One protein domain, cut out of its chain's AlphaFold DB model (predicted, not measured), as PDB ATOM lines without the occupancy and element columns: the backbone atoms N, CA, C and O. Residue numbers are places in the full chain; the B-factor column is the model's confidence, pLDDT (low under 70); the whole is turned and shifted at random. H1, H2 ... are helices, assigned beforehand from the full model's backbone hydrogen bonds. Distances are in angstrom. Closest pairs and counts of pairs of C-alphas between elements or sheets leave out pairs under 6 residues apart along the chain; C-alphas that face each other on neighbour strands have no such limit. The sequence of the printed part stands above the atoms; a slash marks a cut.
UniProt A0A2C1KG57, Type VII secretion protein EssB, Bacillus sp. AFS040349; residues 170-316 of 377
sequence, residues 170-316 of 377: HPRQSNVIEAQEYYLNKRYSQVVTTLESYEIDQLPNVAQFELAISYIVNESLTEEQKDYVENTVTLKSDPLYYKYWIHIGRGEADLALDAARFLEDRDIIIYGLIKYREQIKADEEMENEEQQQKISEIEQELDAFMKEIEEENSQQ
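Overview. This is residues 170 to 316 of the 377 residues of the protein "Type VII secretion protein EssB" of Bacillus sp. AFS040349 (UniProt A0A2C1KG57). Eight helices follow one another in a stacked row, folding back and forth from H1 at one end to the long H8 at the other, with H4 off to one side beside the last residues of H3. H5, H6 and H7 make an up-and-down bundle next to H8, whose residues 310 to 316 stick out past the body. The printed part has 147 residues with eight named helices, H1 to H8 in order, and no named strand; the class is all helix. The whole is compact, with a radius of gyration of the C-alphas of 16.9 A, and spans 48 by 44 by 26 A.

Arrangement. H1, residues 170 to 184, and H2, residues 188 to 195, touch as a hairpin at a shallow tilt of 7 degrees, closest at the C-alphas of Ala 179 and Val 191, 4.8 A apart. H3, residues 205 to 218, is the hub, touching four helices. It touches H2 at a steep tilt of 46 degrees, with the C-alphas of Tyr 188 and Ser 214 closest at 4.6 A, and H1 at a steep tilt of 49 degrees, with those of Val 176 and Ala 207 closest at 6.6 A. With residues 213 to 217 alone it touches H4, residues 223 to 232, and the two form a hairpin; the closest C-alphas are those of Val 217 and Lys 226, 6.9 A apart. H5, residues 239 to 250, is apart from H4 but touches H3 at a steep tilt of 41 degrees, with the C-alphas of Ala 212 and Ile 246 closest at 5.0 A. H5, H6, residues 253 to 263, and H7, residues 266 to 282, form the bundle, up and down, each running against the one before. The C-alphas of Tyr 244 and Ala 256 are the closest of H5 and H6, 4.8 A apart, and those of Ala 253 and Tyr 276 the closest of H6 and H7, 4.9 A apart. H8, residues 288 to 316, touches H7 at a shallow tilt of 24 degrees, opposite ways, with the C-alphas of Arg 277 and Ile 295 closest at 6.1 A. In all eight helices every O i to N i+4 pair is within hydrogen-bond range.

Along the chain. H1 begins at C-alpha 170, (49.635, 91.863, 89.942), and is 21.5 A long. H3 is 19.8 A long and H7 24.4 A. H8 is the longest, 41.7 A from C-alpha 288 at (39.141, 49.564, 106.381) to C-alpha 316 at (15.816, 75.446, 129.320).

Size, cuts and confidence. The C-alphas farthest apart are those of His 170 and Gln 315, 56.3 A. The printed part has no cut and no long link. Residues 284 to 289 stand free too. The mean pLDDT of the printed part is 86.1; residues 220 to 221, 224 to 225 and 316 are under 70.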
ATOM      1  N   HIS A 170      50.596  91.266  90.870       85.62
ATOM      2  CA  HIS A 170      49.635  91.863  89.942       85.62
ATOM      3  C   HIS A 170      48.451  90.938  89.596       85.62
ATOM      4  O   HIS A 170      47.311  91.383  89.739       85.62
ATOM      5  N   PRO A 171      48.646  89.668  89.175       88.00
ATOM      6  CA  PRO A 171      47.508  88.796  88.882       88.00
ATOM      7  C   PRO A 171      46.659  88.517  90.123       88.00
ATOM      8  O   PRO A 171      45.441  88.534  90.013       88.00
ATOM      9  N   ARG A 172      47.263  88.368  91.313       86.81
ATOM     10  CA  ARG A 172      46.502  88.202  92.563       86.81
ATOM     11  C   ARG A 172      45.566  89.384  92.816       86.81
ATOM     12  O   ARG A 172      44.397  89.184  93.117       86.81
ATOM     13  N   GLN A 173      46.062  90.615  92.681       88.19
ATOM     14  CA  GLN A 173      45.233  91.811  92.863       88.19
ATOM     15  C   GLN A 173      44.118  91.899  91.818       88.19
ATOM     16  O   GLN A 173      42.980  92.186  92.175       88.19
ATOM     17  N   SER A 174      44.431  91.618  90.551       90.56
ATOM     18  CA  SER A 174      43.437  91.618  89.472       90.56
ATOM     19  C   SER A 174      42.333  90.589  89.718       90.56
ATOM     20  O   SER A 174      41.160  90.925  89.603       90.56
ATOM     21  N   ASN A 175      42.697  89.367  90.115       91.38
ATOM     22  CA  ASN A 175      41.743  88.283  90.342       91.38
ATOM     23  C   ASN A 175      40.877  88.522  91.582       91.38
ATOM     24  O   ASN A 175      39.708  88.165  91.573       91.38
ATOM     25  N   VAL A 176      41.409  89.173  92.624       92.19
ATOM     26  CA  VAL A 176      40.600  89.608  93.776       92.19
ATOM     27  C   VAL A 176      39.570  90.660  93.360       92.19
ATOM     28  O   VAL A 176      38.419  90.570  93.766       92.19
ATOM     29  N   ILE A 177      39.952  91.630  92.522       93.00
ATOM     30  CA  ILE A 177      39.016  92.647  92.014       93.00
ATOM     31  C   ILE A 177      37.936  92.000  91.135       93.00
ATOM     32  O   ILE A 177      36.758  92.316  91.276       93.00
ATOM     33  N   GLU A 178      38.326  91.074  90.261       93.12
ATOM     34  CA  GLU A 178      37.398  90.334  89.403       93.12
ATOM     35  C   GLU A 178      36.446  89.447  90.224       93.12
ATOM     36  O   GLU A 178      35.240  89.427  89.985       93.12
ATOM     37  N   ALA A 179      36.960  88.764  91.249       92.88
ATOM     38  CA  ALA A 179      36.148  87.992  92.182       92.88
ATOM     39  C   ALA A 179      35.128  88.879  92.910       92.88
ATOM     40  O   ALA A 179      33.959  88.515  93.009       92.88
ATOM     41  N   GLN A 180      35.537  90.071  93.339       93.00
ATOM     42  CA  GLN A 180      34.647  91.024  93.991       93.00
ATOM     43  C   GLN A 180      33.547  91.527  93.039       93.00
ATOM     44  O   GLN A 180      32.385  91.652  93.431       93.00
ATOM     45  N   GLU A 181      33.863  91.734  91.757       93.12
ATOM     46  CA  GLU A 181      32.862  92.017  90.724       93.12
ATOM     47  C   GLU A 181      31.865  90.855  90.564       93.12
ATOM     48  O   GLU A 181      30.651  91.079  90.508       93.12
ATOM     49  N   TYR A 182      32.335  89.605  90.528       93.62
ATOM     50  CA  TYR A 182      31.455  88.436  90.462       93.62
ATOM     51  C   TYR A 182      30.581  88.282  91.708       93.62
ATOM     52  O   TYR A 182      29.392  87.977  91.572       93.62
ATOM     53  N   TYR A 183      31.126  88.552  92.893       92.06
ATOM     54  CA  TYR A 183      30.394  88.522  94.155       92.06
ATOM     55  C   TYR A 183      29.247  89.544  94.166       92.06
ATOM     56  O   TYR A 183      28.098  89.185  94.422       92.06
ATOM     57  N   LEU A 184      29.516  90.795  93.770       92.94
ATOM     58  CA  LEU A 184      28.490  91.843  93.658       92.94
ATOM     59  C   LEU A 184      27.384  91.490  92.653       92.94
ATOM     60  O   LEU A 184      26.222  91.848  92.843       92.94
ATOM     61  N   ASN A 185      27.729  90.744  91.603       93.06
ATOM     62  CA  ASN A 185      26.785  90.229  90.613       93.06
ATOM     63  C   ASN A 185      26.097  88.911  91.032       93.06
ATOM     64  O   ASN A 185      25.406  88.305  90.210       93.06
ATOM     65  N   LYS A 186      26.274  88.456  92.283       89.62
ATOM     66  CA  LYS A 186      25.741  87.195  92.839       89.62
ATOM     67  C   LYS A 186      26.170  85.941  92.069       89.62
ATOM     68  O   LYS A 186      25.452  84.943  92.022       89.62
ATOM     69  N   ARG A 187      27.342  85.974  91.432       91.75
ATOM     70  CA  ARG A 187      27.917  84.843  90.687       91.75
ATOM     71  C   ARG A 187      28.917  84.072  91.543       91.75
ATOM     72  O   ARG A 187      30.091  83.971  91.202       91.75
ATOM     73  N   TYR A 188      28.436  83.492  92.637       89.25
ATOM     74  CA  TYR A 188      29.264  82.840  93.661       89.25
ATOM     75  C   TYR A 188      30.155  81.704  93.127       89.25
ATOM     76  O   TYR A 188      31.316  81.600  93.505       89.25
ATOM     77  N   SER A 189      29.679  80.910  92.163       90.62
ATOM     78  CA  SER A 189      30.509  79.864  91.539       90.62
ATOM     79  C   SER A 189      31.746  80.432  90.820       90.62
ATOM     80  O   SER A 189      32.807  79.815  90.861       90.62
ATOM     81  N   GLN A 190      31.646  81.623  90.216       90.88
ATOM     82  CA  GLN A 190      32.783  82.261  89.537       90.88
ATOM     83  C   GLN A 190      33.809  82.797  90.540       90.88
ATOM     84  O   GLN A 190      35.002  82.715  90.270       90.88
ATOM     85  N   VAL A 191      33.356  83.276  91.705       92.12
ATOM     86  CA  VAL A 191      34.225  83.693  92.823       92.12
ATOM     87  C   VAL A 191      35.081  82.525  93.308       92.12
ATOM     88  O   VAL A 191      36.279  82.684  93.531       92.12
ATOM     89  N   VAL A 192      34.481  81.337  93.425       91.88
ATOM     90  CA  VAL A 192      35.211  80.122  93.801       91.88
ATOM     91  C   VAL A 192      36.280  79.809  92.760       91.88
ATOM     92  O   VAL A 192      37.452  79.748  93.105       91.88
ATOM     93  N   THR A 193      35.923  79.708  91.476       91.38
ATOM     94  CA  THR A 193      36.890  79.339  90.425       91.38
ATOM     95  C   THR A 193      38.046  80.338  90.277       91.38
ATOM     96  O   THR A 193      39.165  79.931  89.966       91.38
ATOM     97  N   THR A 194      37.824  81.639  90.498       91.06
ATOM     98  CA  THR A 194      38.905  82.637  90.417       91.06
ATOM     99  C   THR A 194      39.834  82.614  91.629       91.06
ATOM    100  O   THR A 194      41.037  82.845  91.473       91.06
ATOM    101  N   LEU A 195      39.310  82.334  92.828       92.12
ATOM    102  CA  LEU A 195      40.071  82.402  94.081       92.12
ATOM    103  C   LEU A 195      40.583  81.047  94.600       92.12
ATOM    104  O   LEU A 195      41.459  81.026  95.463       92.12
ATOM    105  N   GLU A 196      40.096  79.925  94.070       88.19
ATOM    106  CA  GLU A 196      40.470  78.560  94.476       88.19
ATOM    107  C   GLU A 196      41.980  78.303  94.376       88.19
ATOM    108  O   GLU A 196      42.569  77.712  95.276       88.19
ATOM    109  N   SER A 197      42.625  78.820  93.326       87.94
ATOM    110  CA  SER A 197      44.064  78.629  93.083       87.94
ATOM    111  C   SER A 197      44.994  79.337  94.081       87.94
ATOM    112  O   SER A 197      46.205  79.112  94.048       87.94
ATOM    113  N   TYR A 198      44.457  80.196  94.953       88.56
ATOM    114  CA  TYR A 198      45.233  80.948  95.936       88.56
ATOM    115  C   TYR A 198      45.111  80.347  97.337       88.56
ATOM    116  O   TYR A 198      44.050  79.887  97.763       88.56
ATOM    117  N   GLU A 199      46.200  80.402  98.099       88.50
ATOM    118  CA  GLU A 199      46.179  80.058  99.521       88.50
ATOM    119  C   GLU A 199      45.349  81.075 100.314       88.50
ATOM    120  O   GLU A 199      45.359  82.274 100.019       88.50
ATOM    121  N   ILE A 200      44.667  80.605 101.361       88.25
ATOM    122  CA  ILE A 200      43.757  81.429 102.168       88.25
ATOM    123  C   ILE A 200      44.505  82.621 102.783       88.25
ATOM    124  O   ILE A 200      44.040  83.758 102.704       88.25
ATOM    125  N   ASP A 201      45.715  82.393 103.300       87.00
ATOM    126  CA  ASP A 201      46.547  83.425 103.937       87.00
ATOM    127  C   ASP A 201      47.082  84.483 102.960       87.00
ATOM    128  O   ASP A 201      47.478  85.576 103.369       87.00
ATOM    129  N   GLN A 202      47.079  84.191 101.657       87.50
ATOM    130  CA  GLN A 202      47.477  85.154 100.632       87.50
ATOM    131  C   GLN A 202      46.335  86.104 100.260       87.50
ATOM    132  O   GLN A 202      46.578  87.098  99.572       87.50
ATOM    133  N   LEU A 203      45.097  85.828 100.668       90.06
ATOM    134  CA  LEU A 203      43.928  86.640 100.343       90.06
ATOM    135  C   LEU A 203      43.681  87.721 101.414       90.06
ATOM    136  O   LEU A 203      43.872  87.469 102.601       90.06
ATOM    137  N   PRO A 204      43.247  88.939 101.035       91.62
ATOM    138  CA  PRO A 204      42.754  89.920 102.003       91.62
ATOM    139  C   PRO A 204      41.508  89.400 102.738       91.62
ATOM    140  O   PRO A 204      40.695  88.714 102.127       91.62
ATOM    141  N   ASN A 205      41.289  89.811 103.993       90.12
ATOM    142  CA  ASN A 205      40.133  89.377 104.803       90.12
ATOM    143  C   ASN A 205      38.780  89.530 104.086       90.12
ATOM    144  O   ASN A 205      37.917  88.670 104.211       90.12
ATOM    145  N   VAL A 206      38.597  90.604 103.311       91.31
ATOM    146  CA  VAL A 206      37.360  90.824 102.542       91.31
ATOM    147  C   VAL A 206      37.176  89.752 101.464       91.31
ATOM    148  O   VAL A 206      36.087  89.215 101.324       91.31
ATOM    149  N   ALA A 207      38.243  89.390 100.750       92.00
ATOM    150  CA  ALA A 207      38.190  88.341  99.735       92.00
ATOM    151  C   ALA A 207      38.022  86.946 100.361       92.00
ATOM    152  O   ALA A 207      37.347  86.100  99.786       92.00
ATOM    153  N   GLN A 208      38.601  86.707 101.546       92.75
ATOM    154  CA  GLN A 208      38.347  85.483 102.317       92.75
ATOM    155  C   GLN A 208      36.868  85.380 102.701       92.75
ATOM    156  O   GLN A 208      36.262  84.331 102.516       92.75
ATOM    157  N   PHE A 209      36.274  86.473 103.180       91.94
ATOM    158  CA  PHE A 209      34.847  86.536 103.481       91.94
ATOM    159  C   PHE A 209      33.986  86.250 102.240       91.94
ATOM    160  O   PHE A 209      33.124  85.378 102.281       91.94
ATOM    161  N   GLU A 210      34.247  86.924 101.117       91.31
ATOM    162  CA  GLU A 210      33.499  86.712  99.868       91.31
ATOM    163  C   GLU A 210      33.614  85.272  99.359       91.31
ATOM    164  O   GLU A 210      32.625  84.693  98.899       91.31
ATOM    165  N   LEU A 211      34.801  84.672  99.476       93.00
ATOM    166  CA  LEU A 211      35.038  83.278  99.120       93.00
ATOM    167  C   LEU A 211      34.293  82.319 100.058       93.00
ATOM    168  O   LEU A 211      33.638  81.398  99.578       93.00
ATOM    169  N   ALA A 212      34.346  82.552 101.372       91.56
ATOM    170  CA  ALA A 212      33.641  81.754 102.372       91.56
ATOM    171  C   ALA A 212      32.127  81.750 102.120       91.56
ATOM    172  O   ALA A 212      31.527  80.682 102.008       91.56
ATOM    173  N   ILE A 213      31.522  82.929 101.934       89.44
ATOM    174  CA  ILE A 213      30.100  83.054 101.584       89.44
ATOM    175  C   ILE A 213      29.805  82.353 100.256       89.44
ATOM    176  O   ILE A 213      28.809  81.643 100.138       89.44
ATOM    177  N   SER A 214      30.687  82.485  99.264       90.88
ATOM    178  CA  SER A 214      30.491  81.825  97.972       90.88
ATOM    179  C   SER A 214      30.479  80.297  98.082       90.88
ATOM    180  O   SER A 214      29.675  79.655  97.405       90.88
ATOM    181  N   TYR A 215      31.306  79.716  98.959       89.88
ATOM    182  CA  TYR A 215      31.262  78.287  99.274       89.88
ATOM    183  C   TYR A 215      29.985  77.901 100.025       89.88
ATOM    184  O   TYR A 215      29.325  76.957  99.610       89.88
ATOM    185  N   ILE A 216      29.577  78.660 101.049       87.25
ATOM    186  CA  ILE A 216      28.336  78.410 101.811       87.25
ATOM    187  C   ILE A 216      27.107  78.404 100.890       87.25
ATOM    188  O   ILE A 216      26.251  77.522 100.976       87.25
ATOM    189  N   VAL A 217      27.019  79.373  99.974       84.31
ATOM    190  CA  VAL A 217      25.889  79.482  99.043       84.31
ATOM    191  C   VAL A 217      25.889  78.340  98.025       84.31
ATOM    192  O   VAL A 217      24.811  77.868  97.646       84.31
ATOM    193  N   ASN A 218      27.068  77.889  97.588       81.81
ATOM    194  CA  ASN A 218      27.212  76.773  96.652       81.81
ATOM    195  C   ASN A 218      27.051  75.393  97.322       81.81
ATOM    196  O   ASN A 218      26.764  74.415  96.637       81.81
ATOM    197  N   GLU A 219      27.198  75.314  98.645       78.25
ATOM    198  CA  GLU A 219      26.994  74.096  99.424       78.25
ATOM    199  C   GLU A 219      25.511  73.672  99.428       78.25
ATOM    200  O   GLU A 219      24.579  74.486  99.316       78.25
ATOM    201  N   SER A 220      25.277  72.368  99.585       68.50
ATOM    202  CA  SER A 220      23.943  71.763  99.651       68.50
ATOM    203  C   SER A 220      23.273  71.958 101.021       68.50
ATOM    204  O   SER A 220      22.861  70.991 101.660       68.50
ATOM    205  N   LEU A 221      23.182  73.202 101.490       67.50
ATOM    206  CA  LEU A 221      22.437  73.578 102.696       67.50
ATOM    207  C   LEU A 221      20.981  73.929 102.352       67.50
ATOM    208  O   LEU A 221      20.688  74.394 101.244       67.50
ATOM    209  N   THR A 222      20.063  73.718 103.298       72.25
ATOM    210  CA  THR A 222      18.677  74.215 103.181       72.25
ATOM    211  C   THR A 222      18.644  75.748 103.261       72.25
ATOM    212  O   THR A 222      19.557  76.345 103.827       72.25
ATOM    213  N   GLU A 223      17.624  76.407 102.695       71.19
ATOM    214  CA  GLU A 223      17.537  77.885 102.700       71.19
ATOM    215  C   GLU A 223      17.580  78.464 104.126       71.19
ATOM    216  O   GLU A 223      18.321  79.407 104.377       71.19
ATOM    217  N   GLU A 224      16.913  77.822 105.092       68.94
ATOM    218  CA  GLU A 224      16.931  78.237 106.504       68.94
ATOM    219  C   GLU A 224      18.330  78.136 107.142       68.94
ATOM    220  O   GLU A 224      18.733  78.995 107.926       68.94
ATOM    221  N   GLN A 225      19.107  77.109 106.781       69.88
ATOM    222  CA  GLN A 225      20.488  76.951 107.252       69.88
ATOM    223  C   GLN A 225      21.430  77.969 106.602       69.88
ATOM    224  O   GLN A 225      22.359  78.440 107.255       69.88
ATOM    225  N   LYS A 226      21.188  78.332 105.336       74.62
ATOM    226  CA  LYS A 226      21.951  79.388 104.655       74.62
ATOM    227  C   LYS A 226      21.713  80.739 105.315       74.62
ATOM    228  O   LYS A 226      22.683  81.409 105.649       74.62
ATOM    229  N   ASP A 227      20.458  81.077 105.599       72.94
ATOM    230  CA  ASP A 227      20.102  82.330 106.270       72.94
ATOM    231  C   ASP A 227      20.713  82.419 107.678       72.94
ATOM    232  O   ASP A 227      21.181  83.482 108.093       72.94
ATOM    233  N   TYR A 228      20.761  81.310 108.422       72.25
ATOM    234  CA  TYR A 228      21.428  81.276 109.725       72.25
ATOM    235  C   TYR A 228      22.935  81.548 109.601       72.25
ATOM    236  O   TYR A 228      23.474  82.403 110.304       72.25
ATOM    237  N   VAL A 229      23.618  80.875 108.670       72.38
ATOM    238  CA  VAL A 229      25.068  81.027 108.485       72.38
ATOM    239  C   VAL A 229      25.431  82.408 107.925       72.38
ATOM    240  O   VAL A 229      26.408  83.001 108.385       72.38
ATOM    241  N   GLU A 230      24.644  82.966 106.999       72.44
ATOM    242  CA  GLU A 230      24.840  84.330 106.478       72.44
ATOM    243  C   GLU A 230      24.716  85.397 107.577       72.44
ATOM    244  O   GLU A 230      25.434  86.398 107.555       72.44
ATOM    245  N   ASN A 231      23.847  85.183 108.568       76.06
ATOM    246  CA  ASN A 231      23.693  86.103 109.695       76.06
ATOM    247  C   ASN A 231      24.824  85.980 110.732       76.06
ATOM    248  O   ASN A 231      25.163  86.969 111.386       76.06
ATOM    249  N   THR A 232      25.427  84.797 110.868       74.12
ATOM    250  CA  THR A 232      26.531  84.537 111.809       74.12
ATOM    251  C   THR A 232      27.893  84.954 111.237       74.12
ATOM    252  O   THR A 232      28.742  85.510 111.944       74.12
ATOM    253  N   VAL A 233      28.117  84.737 109.939       79.38
ATOM    254  CA  VAL A 233      29.361  85.100 109.252       79.38
ATOM    255  C   VAL A 233      29.222  86.511 108.688       79.38
ATOM    256  O   VAL A 233      28.762  86.723 107.573       79.38
ATOM    257  N   THR A 234      29.648  87.505 109.464       82.31
ATOM    258  CA  THR A 234      29.695  88.912 109.040       82.31
ATOM    259  C   THR A 234      31.128  89.325 108.746       82.31
ATOM    260  O   THR A 234      32.051  88.708 109.253       82.31
ATOM    261  N   LEU A 235      31.346  90.441 108.042       83.06
ATOM    262  CA  LEU A 235      32.694  90.985 107.791       83.06
ATOM    263  C   LEU A 235      33.483  91.333 109.077       83.06
ATOM    264  O   LEU A 235      34.690  91.575 109.027       83.06
ATOM    265  N   LYS A 236      32.802  91.416 110.228       84.06
ATOM    266  CA  LYS A 236      33.410  91.674 111.542       84.06
ATOM    267  C   LYS A 236      33.721  90.397 112.325       84.06
ATOM    268  O   LYS A 236      34.314  90.505 113.394       84.06
ATOM    269  N   SER A 237      33.293  89.239 111.830       82.00
ATOM    270  CA  SER A 237      33.558  87.951 112.461       82.00
ATOM    271  C   SER A 237      35.056  87.631 112.417       82.00
ATOM    272  O   SER A 237      35.815  88.219 111.634       82.00
ATOM    273  N   ASP A 238      35.493  86.727 113.294       86.50
ATOM    274  CA  ASP A 238      36.891  86.305 113.347       86.50
ATOM    275  C   ASP A 238      37.306  85.683 111.995       86.50
ATOM    276  O   ASP A 238      36.552  84.867 111.453       86.50
ATOM    277  N   PRO A 239      38.482  86.033 111.431       87.88
ATOM    278  CA  PRO A 239      39.001  85.407 110.219       87.88
ATOM    279  C   PRO A 239      38.988  83.872 110.226       87.88
ATOM    280  O   PRO A 239      38.851  83.278 109.157       87.88
ATOM    281  N   LEU A 240      39.098  83.221 111.391       89.50
ATOM    282  CA  LEU A 240      38.991  81.766 111.519       89.50
ATOM    283  C   LEU A 240      37.645  81.220 111.018       89.50
ATOM    284  O   LEU A 240      37.643  80.152 110.408       89.50
ATOM    285  N   TYR A 241      36.533  81.953 111.171       89.06
ATOM    286  CA  TYR A 241      35.242  81.547 110.595       89.06
ATOM    287  C   TYR A 241      35.322  81.479 109.065       89.06
ATOM    288  O   TYR A 241      34.814  80.539 108.461       89.06
ATOM    289  N   TYR A 242      35.995  82.435 108.415       90.94
ATOM    290  CA  TYR A 242      36.155  82.398 106.958       90.94
ATOM    291  C   TYR A 242      37.034  81.223 106.538       90.94
ATOM    292  O   TYR A 242      36.680  80.501 105.609       90.94
ATOM    293  N   LYS A 243      38.158  81.003 107.239       92.00
ATOM    294  CA  LYS A 243      39.063  79.882 106.950       92.00
ATOM    295  C   LYS A 243      38.340  78.547 107.058       92.00
ATOM    296  O   LYS A 243      38.468  77.733 106.153       92.00
ATOM    297  N   TYR A 244      37.541  78.363 108.109       92.06
ATOM    298  CA  TYR A 244      36.722  77.173 108.309       92.06
ATOM    299  C   TYR A 244      35.852  76.864 107.085       92.06
ATOM    300  O   TYR A 244      35.979  75.800 106.481       92.06
ATOM    301  N   TRP A 245      35.017  77.818 106.664       90.69
ATOM    302  CA  TRP A 245      34.101  77.618 105.539       90.69
ATOM    303  C   TRP A 245      34.826  77.426 104.204       90.69
ATOM    304  O   TRP A 245      34.363  76.656 103.362       90.69
ATOM    305  N   ILE A 246      35.979  78.075 104.016       92.50
ATOM    306  CA  ILE A 246      36.817  77.859 102.832       92.50
ATOM    307  C   ILE A 246      37.413  76.444 102.832       92.50
ATOM    308  O   ILE A 246      37.374  75.786 101.795       92.50
ATOM    309  N   HIS A 247      37.931  75.956 103.965       93.00
ATOM    310  CA  HIS A 247      38.472  74.596 104.078       93.00
ATOM    311  C   HIS A 247      37.393  73.536 103.829       93.00
ATOM    312  O   HIS A 247      37.615  72.613 103.046       93.00
ATOM    313  N   ILE A 248      36.189  73.718 104.388       90.56
ATOM    314  CA  ILE A 248      35.038  72.855 104.080       90.56
ATOM    315  C   ILE A 248      34.737  72.863 102.577       90.56
ATOM    316  O   ILE A 248      34.617  71.800 101.971       90.56
ATOM    317  N   GLY A 249      34.666  74.045 101.961       88.88
ATOM    318  CA  GLY A 249      34.372  74.189 100.534       88.88
ATOM    319  C   GLY A 249      35.437  73.600  99.599       88.88
ATOM    320  O   GLY A 249      35.127  73.246  98.463       88.88
ATOM    321  N   ARG A 250      36.684  73.472 100.069       90.69
ATOM    322  CA  ARG A 250      37.804  72.839  99.347       90.69
ATOM    323  C   ARG A 250      37.918  71.331  99.579       90.69
ATOM    324  O   ARG A 250      38.720  70.687  98.909       90.69
ATOM    325  N   GLY A 251      37.127  70.762 100.490       87.94
ATOM    326  CA  GLY A 251      37.222  69.348 100.866       87.94
ATOM    327  C   GLY A 251      38.387  69.034 101.814       87.94
ATOM    328  O   GLY A 251      38.837  67.895 101.874       87.94
ATOM    329  N   GLU A 252      38.879  70.031 102.548       90.94
ATOM    330  CA  GLU A 252      39.937  69.912 103.559       90.94
ATOM    331  C   GLU A 252      39.292  69.869 104.960       90.94
ATOM    332  O   GLU A 252      39.424  70.802 105.758       90.94
ATOM    333  N   ALA A 253      38.489  68.833 105.247       89.44
ATOM    334  CA  ALA A 253      37.667  68.805 106.463       89.44
ATOM    335  C   ALA A 253      38.477  68.590 107.754       89.44
ATOM    336  O   ALA A 253      38.004  68.937 108.833       89.44
ATOM    337  N   ASP A 254      39.695  68.060 107.657       88.44
ATOM    338  CA  ASP A 254      40.655  67.952 108.758       88.44
ATOM    339  C   ASP A 254      41.120  69.334 109.243       88.44
ATOM    340  O   ASP A 254      40.984  69.662 110.422       88.44
ATOM    341  N   LEU A 255      41.574  70.184 108.316       91.00
ATOM    342  CA  LEU A 255      41.980  71.562 108.602       91.00
ATOM    343  C   LEU A 255      40.795  72.408 109.075       91.00
ATOM    344  O   LEU A 255      40.943  73.263 109.952       91.00
ATOM    345  N   ALA A 256      39.605  72.151 108.527       91.75
ATOM    346  CA  ALA A 256      38.379  72.773 109.002       91.75
ATOM    347  C   ALA A 256      38.055  72.364 110.449       91.75
ATOM    348  O   ALA A 256      37.733  73.228 111.259       91.75
ATOM    349  N   LEU A 257      38.168  71.081 110.806       91.00
ATOM    350  CA  LEU A 257      37.902  70.608 112.168       91.00
ATOM    351  C   LEU A 257      38.873  71.221 113.184       91.00
ATOM    352  O   LEU A 257      38.453  71.630 114.266       91.00
ATOM    353  N   ASP A 258      40.150  71.344 112.828       91.44
ATOM    354  CA  ASP A 258      41.127  72.027 113.675       91.44
ATOM    355  C   ASP A 258      40.744  73.500 113.874       91.44
ATOM    356  O   ASP A 258      40.691  73.975 115.010       91.44
ATOM    357  N   ALA A 259      40.390  74.214 112.798       89.12
ATOM    358  CA  ALA A 259      39.907  75.594 112.889       89.12
ATOM    359  C   ALA A 259      38.632  75.715 113.746       89.12
ATOM    360  O   ALA A 259      38.512  76.655 114.530       89.12
ATOM    361  N   ALA A 260      37.713  74.751 113.650       89.62
ATOM    362  CA  ALA A 260      36.496  74.693 114.457       89.62
ATOM    363  C   ALA A 260      36.797  74.510 115.950       89.62
ATOM    364  O   ALA A 260      36.239  75.215 116.788       89.62
ATOM    365  N   ARG A 261      37.731  73.613 116.289       88.62
ATOM    366  CA  ARG A 261      38.176  73.392 117.673       88.62
ATOM    367  C   ARG A 261      38.820  74.638 118.276       88.62
ATOM    368  O   ARG A 261      38.610  74.906 119.451       88.62
ATOM    369  N   PHE A 262      39.553  75.420 117.479       90.56
ATOM    370  CA  PHE A 262      40.097  76.712 117.917       90.56
ATOM    371  C   PHE A 262      39.030  77.788 118.136       90.56
ATOM    372  O   PHE A 262      39.235  78.674 118.963       90.56
ATOM    373  N   LEU A 263      37.926  77.741 117.387       87.38
ATOM    374  CA  LEU A 263      36.798  78.657 117.565       87.38
ATOM    375  C   LEU A 263      35.962  78.325 118.810       87.38
ATOM    376  O   LEU A 263      35.233  79.195 119.277       87.38
ATOM    377  N   GLU A 264      36.064  77.095 119.330       86.56
ATOM    378  CA  GLU A 264      35.259  76.571 120.449       86.56
ATOM    379  C   GLU A 264      33.736  76.697 120.207       86.56
ATOM    380  O   GLU A 264      32.931  76.678 121.136       86.56
ATOM    381  N   ASP A 265      33.330  76.804 118.937       84.38
ATOM    382  CA  ASP A 265      31.939  76.936 118.511       84.38
ATOM    383  C   ASP A 265      31.352  75.547 118.238       84.38
ATOM    384  O   ASP A 265      31.720  74.866 117.273       84.38
ATOM    385  N   ARG A 266      30.445  75.114 119.120       86.81
ATOM    386  CA  ARG A 266      29.872  73.762 119.116       86.81
ATOM    387  C   ARG A 266      29.213  73.405 117.785       86.81
ATOM    388  O   ARG A 266      29.444  72.309 117.279       86.81
ATOM    389  N   ASP A 267      28.440  74.311 117.193       83.88
ATOM    390  CA  ASP A 267      27.693  74.020 115.961       83.88
ATOM    391  C   ASP A 267      28.642  73.855 114.763       83.88
ATOM    392  O   ASP A 267      28.451  72.987 113.904       83.88
ATOM    393  N   ILE A 268      29.728  74.633 114.744       87.50
ATOM    394  CA  ILE A 268      30.793  74.526 113.743       87.50
ATOM    395  C   ILE A 268      31.586  73.233 113.922       87.50
ATOM    396  O   ILE A 268      31.859  72.554 112.933       87.50
ATOM    397  N   ILE A 269      31.912  72.846 115.157       89.31
ATOM    398  CA  ILE A 269      32.599  71.578 115.440       89.31
ATOM    399  C   ILE A 269      31.749  70.393 114.969       89.31
ATOM    400  O   ILE A 269      32.252  69.528 114.252       89.31
ATOM    401  N   ILE A 270      30.451  70.381 115.292       88.81
ATOM    402  CA  ILE A 270      29.510  69.339 114.855       88.81
ATOM    403  C   ILE A 270      29.478  69.242 113.326       88.81
ATOM    404  O   ILE A 270      29.590  68.145 112.771       88.81
ATOM    405  N   TYR A 271      29.357  70.372 112.624       87.69
ATOM    406  CA  TYR A 271      29.330  70.372 111.160       87.69
ATOM    407  C   TYR A 271      30.653  69.873 110.558       87.69
ATOM    408  O   TYR A 271      30.643  69.055 109.634       87.69
ATOM    409  N   GLY A 272      31.788  70.289 111.126       88.81
ATOM    410  CA  GLY A 272      33.121  69.841 110.724       88.81
ATOM    411  C   GLY A 272      33.301  68.335 110.903       88.81
ATOM    412  O   GLY A 272      33.760  67.663 109.981       88.81
ATOM    413  N   LEU A 273      32.852  67.774 112.031       89.88
ATOM    414  CA  LEU A 273      32.867  66.330 112.299       89.88
ATOM    415  C   LEU A 273      32.017  65.545 111.290       89.88
ATOM    416  O   LEU A 273      32.447  64.499 110.795       89.88
ATOM    417  N   ILE A 274      30.831  66.049 110.934       88.88
ATOM    418  CA  ILE A 274      29.965  65.420 109.925       88.88
ATOM    419  C   ILE A 274      30.665  65.386 108.562       88.88
ATOM    420  O   ILE A 274      30.692  64.329 107.924       88.88
ATOM    421  N   LYS A 275      31.264  66.504 108.135       89.81
ATOM    422  CA  LYS A 275      32.002  66.597 106.867       89.81
ATOM    423  C   LYS A 275      33.273  65.753 106.863       89.81
ATOM    424  O   LYS A 275      33.537  65.059 105.884       89.81
ATOM    425  N   TYR A 276      34.010  65.722 107.967       90.31
ATOM    426  CA  TYR A 276      35.193  64.878 108.117       90.31
ATOM    427  C   TYR A 276      34.842  63.387 108.039       90.31
ATOM    428  O   TYR A 276      35.514  62.615 107.354       90.31
ATOM    429  N   ARG A 277      33.718  62.979 108.641       88.94
ATOM    430  CA  ARG A 277      33.177  61.621 108.498       88.94
ATOM    431  C   ARG A 277      32.810  61.297 107.049       88.94
ATOM    432  O   ARG A 277      33.048  60.174 106.610       88.94
ATOM    433  N   GLU A 278      32.199  62.229 106.319       87.56
ATOM    434  CA  GLU A 278      31.883  62.052 104.893       87.56
ATOM    435  C   GLU A 278      33.152  61.885 104.052       87.56
ATOM    436  O   GLU A 278      33.215  60.966 103.237       87.56
ATOM    437  N   GLN A 279      34.180  62.698 104.307       86.94
ATOM    438  CA  GLN A 279      35.473  62.608 103.633       86.94
ATOM    439  C   GLN A 279      36.156  61.261 103.892       86.94
ATOM    440  O   GLN A 279      36.549  60.592 102.943       86.94
ATOM    441  N   ILE A 280      36.219  60.811 105.151       86.50
ATOM    442  CA  ILE A 280      36.788  59.499 105.496       86.50
ATOM    443  C   ILE A 280      35.999  58.366 104.838       86.50
ATOM    444  O   ILE A 280      36.600  57.401 104.382       86.50
ATOM    445  N   LYS A 281      34.664  58.452 104.776       84.81
ATOM    446  CA  LYS A 281      33.817  57.431 104.130       84.81
ATOM    447  C   LYS A 281      33.999  57.373 102.610       84.81
ATOM    448  O   LYS A 281      33.781  56.313 102.032       84.81
ATOM    449  N   ALA A 282      34.342  58.494 101.980       84.69
ATOM    450  CA  ALA A 282      34.589  58.591 100.545       84.69
ATOM    451  C   ALA A 282      36.035  58.238 100.148       84.69
ATOM    452  O   ALA A 282      36.300  58.041  98.965       84.69
ATOM    453  N   ASP A 283      36.955  58.173 101.112       82.69
ATOM    454  CA  ASP A 283      38.357  57.832 100.883       82.69
ATOM    455  C   ASP A 283      38.527  56.320 100.644       82.69
ATOM    456  O   ASP A 283      38.342  55.503 101.548       82.69
ATOM    457  N   GLU A 284      38.855  55.950  99.402       74.06
ATOM    458  CA  GLU A 284      39.085  54.563  98.974       74.06
ATOM    459  C   GLU A 284      40.520  54.068  99.258       74.06
ATOM    460  O   GLU A 284      40.792  52.877  99.095       74.06
ATOM    461  N   GLU A 285      41.450  54.948  99.657       75.00
ATOM    462  CA  GLU A 285      42.863  54.595  99.879       75.00
ATOM    463  C   GLU A 285      43.158  54.141 101.319       75.00
ATOM    464  O   GLU A 285      44.151  53.449 101.560       75.00
ATOM    465  N   MET A 286      42.300  54.500 102.276       74.50
ATOM    466  CA  MET A 286      42.471  54.156 103.690       74.50
ATOM    467  C   MET A 286      42.188  52.673 103.982       74.50
ATOM    468  O   MET A 286      41.285  52.054 103.423       74.50
ATOM    469  N   GLU A 287      42.941  52.090 104.921       77.50
ATOM    470  CA  GLU A 287      42.690  50.727 105.393       77.50
ATOM    471  C   GLU A 287      41.356  50.664 106.160       77.50
ATOM    472  O   GLU A 287      41.106  51.468 107.059       77.50
ATOM    473  N   ASN A 288      40.500  49.688 105.826       77.06
ATOM    474  CA  ASN A 288      39.141  49.564 106.381       77.06
ATOM    475  C   ASN A 288      39.098  49.578 107.924       77.06
ATOM    476  O   ASN A 288      38.132  50.061 108.512       77.06
ATOM    477  N   GLU A 289      40.125  49.041 108.594       78.56
ATOM    478  CA  GLU A 289      40.203  49.038 110.060       78.56
ATOM    479  C   GLU A 289      40.463  50.441 110.631       78.56
ATOM    480  O   GLU A 289      39.780  50.850 111.573       78.56
ATOM    481  N   GLU A 290      41.388  51.208 110.046       81.19
ATOM    482  CA  GLU A 290      41.670  52.591 110.460       81.19
ATOM    483  C   GLU A 290      40.497  53.525 110.142       81.19
ATOM    484  O   GLU A 290      40.147  54.397 110.942       81.19
ATOM    485  N   GLN A 291      39.845  53.310 108.998       81.62
ATOM    486  CA  GLN A 291      38.647  54.037 108.591       81.62
ATOM    487  C   GLN A 291      37.517  53.852 109.616       81.62
ATOM    488  O   GLN A 291      36.928  54.830 110.083       81.62
ATOM    489  N   GLN A 292      37.253  52.607 110.028       82.38
ATOM    490  CA  GLN A 292      36.213  52.297 111.006       82.38
ATOM    491  C   GLN A 292      36.543  52.849 112.400       82.38
ATOM    492  O   GLN A 292      35.637  53.313 113.096       82.38
ATOM    493  N   GLN A 293      37.818  52.836 112.804       87.06
ATOM    494  CA  GLN A 293      38.255  53.429 114.070       87.06
ATOM    495  C   GLN A 293      37.999  54.938 114.098       87.06
ATOM    496  O   GLN A 293      37.309  55.406 115.005       87.06
ATOM    497  N   LYS A 294      38.452  55.682 113.080       84.94
ATOM    498  CA  LYS A 294      38.228  57.135 113.004       84.94
ATOM    499  C   LYS A 294      36.744  57.486 112.937       84.94
ATOM    500  O   LYS A 294      36.304  58.397 113.626       84.94
ATOM    501  N   ILE A 295      35.948  56.742 112.164       87.50
ATOM    502  CA  ILE A 295      34.492  56.946 112.120       87.50
ATOM    503  C   ILE A 295      33.873  56.723 113.504       87.50
ATOM    504  O   ILE A 295      33.037  57.520 113.919       87.50
ATOM    505  N   SER A 296      34.293  55.683 114.230       87.19
ATOM    506  CA  SER A 296      33.764  55.408 115.569       87.19
ATOM    507  C   SER A 296      34.138  56.480 116.595       87.19
ATOM    508  O   SER A 296      33.325  56.795 117.458       87.19
ATOM    509  N   GLU A 297      35.336  57.061 116.490       89.25
ATOM    510  CA  GLU A 297      35.778  58.173 117.337       89.25
ATOM    511  C   GLU A 297      34.946  59.431 117.060       89.25
ATOM    512  O   GLU A 297      34.408  60.032 117.988       89.25
ATOM    513  N   ILE A 298      34.738  59.756 115.781       89.12
ATOM    514  CA  ILE A 298      33.899  60.884 115.358       89.12
ATOM    515  C   ILE A 298      32.445  60.698 115.810       89.12
ATOM    516  O   ILE A 298      31.820  61.650 116.266       89.12
ATOM    517  N   GLU A 299      31.886  59.490 115.691       87.69
ATOM    518  CA  GLU A 299      30.513  59.201 116.129       87.69
ATOM    519  C   GLU A 299      30.362  59.317 117.653       87.69
ATOM    520  O   GLU A 299      29.361  59.854 118.119       87.69
ATOM    521  N   GLN A 300      31.368  58.908 118.434       90.62
ATOM    522  CA  GLN A 300      31.368  59.111 119.886       90.62
ATOM    523  C   GLN A 300      31.430  60.594 120.271       90.62
ATOM    524  O   GLN A 300      30.717  61.012 121.183       90.62
ATOM    525  N   GLU A 301      32.267  61.381 119.589       88.62
ATOM    526  CA  GLU A 301      32.376  62.830 119.806       88.62
ATOM    527  C   GLU A 301      31.053  63.528 119.443       88.62
ATOM    528  O   GLU A 301      30.538  64.341 120.212       88.62
ATOM    529  N   LEU A 302      30.431  63.132 118.328       88.50
ATOM    530  CA  LEU A 302      29.132  63.643 117.890       88.50
ATOM    531  C   LEU A 302      28.005  63.311 118.886       88.50
ATOM    532  O   LEU A 302      27.215  64.189 119.230       88.50
ATOM    533  N   ASP A 303      27.945  62.071 119.380       87.62
ATOM    534  CA  ASP A 303      26.959  61.639 120.378       87.62
ATOM    535  C   ASP A 303      27.119  62.388 121.708       87.62
ATOM    536  O   ASP A 303      26.131  62.647 122.400       87.62
ATOM    537  N   ALA A 304      28.356  62.728 122.091       87.44
ATOM    538  CA  ALA A 304      28.623  63.525 123.282       87.44
ATOM    539  C   ALA A 304      28.049  64.942 123.137       87.44
ATOM    540  O   ALA A 304      27.308  65.385 124.016       87.44
ATOM    541  N   PHE A 305      28.302  65.603 122.003       87.75
ATOM    542  CA  PHE A 305      27.738  66.924 121.720       87.75
ATOM    543  C   PHE A 305      26.206  66.908 121.620       87.75
ATOM    544  O   PHE A 305      25.547  67.817 122.119       87.75
ATOM    545  N   MET A 306      25.609  65.868 121.023       84.38
ATOM    546  CA  MET A 306      24.147  65.748 120.947       84.38
ATOM    547  C   MET A 306      23.496  65.597 122.328       84.38
ATOM    548  O   MET A 306      22.463  66.217 122.576       84.38
ATOM    549  N   LYS A 307      24.098  64.817 123.236       87.25
ATOM    550  CA  LYS A 307      23.606  64.681 124.618       87.25
ATOM    551  C   LYS A 307      23.682  65.992 125.386       87.25
ATOM    552  O   LYS A 307      22.734  66.331 126.080       87.25
ATOM    553  N   GLU A 308      24.772  66.741 125.229       84.88
ATOM    554  CA  GLU A 308      24.924  68.058 125.857       84.88
ATOM    555  C   GLU A 308      23.822  69.028 125.396       84.88
ATOM    556  O   GLU A 308      23.191  69.687 126.220       84.88
ATOM    557  N   ILE A 309      23.499  69.033 124.096       83.81
ATOM    558  CA  ILE A 309      22.392  69.826 123.536       83.81
ATOM    559  C   ILE A 309      21.029  69.374 124.092       83.81
ATOM    560  O   ILE A 309      20.165  70.203 124.379       83.81
ATOM    561  N   GLU A 310      20.795  68.066 124.226       82.50
ATOM    562  CA  GLU A 310      19.537  67.521 124.758       82.50
ATOM    563  C   GLU A 310      19.349  67.850 126.251       82.50
ATOM    564  O   GLU A 310      18.247  68.213 126.678       82.50
ATOM    565  N   GLU A 311      20.427  67.792 127.034       83.94
ATOM    566  CA  GLU A 311      20.446  68.173 128.447       83.94
ATOM    567  C   GLU A 311      20.220  69.681 128.638       83.94
ATOM    568  O   GLU A 311      19.398  70.065 129.475       83.94
ATOM    569  N   GLU A 312      20.866  70.537 127.837       78.50
ATOM    570  CA  GLU A 312      20.634  71.991 127.837       78.50
ATOM    571  C   GLU A 312      19.182  72.332 127.486       78.50
ATOM    572  O   GLU A 312      18.521  73.065 128.221       78.50
ATOM    573  N   ASN A 313      18.644  71.751 126.411       78.94
ATOM    574  CA  ASN A 313      17.266  72.005 125.986       78.94
ATOM    575  C   ASN A 313      16.236  71.553 127.031       78.94
ATOM    576  O   ASN A 313      15.225  72.231 127.232       78.94
ATOM    577  N   SER A 314      16.496  70.440 127.724       76.94
ATOM    578  CA  SER A 314      15.642  69.951 128.816       76.94
ATOM    579  C   SER A 314      15.669  70.901 130.021       76.94
ATOM    580  O   SER A 314      14.624  71.204 130.594       76.94
ATOM    581  N   GLN A 315      16.840  71.448 130.364       71.25
ATOM    582  CA  GLN A 315      16.989  72.438 131.438       71.25
ATOM    583  C   GLN A 315      16.366  73.797 131.076       71.25
ATOM    584  O   GLN A 315      15.758  74.441 131.933       71.25
ATOM    585  N   GLN A 316      16.455  74.222 129.813       64.50
ATOM    586  CA  GLN A 316      15.816  75.446 129.320       64.50
ATOM    587  C   GLN A 316      14.283  75.333 129.364       64.50
ATOM    588  O   GLN A 316      13.606  76.259 129.807       64.50
TER     589      GLN A 316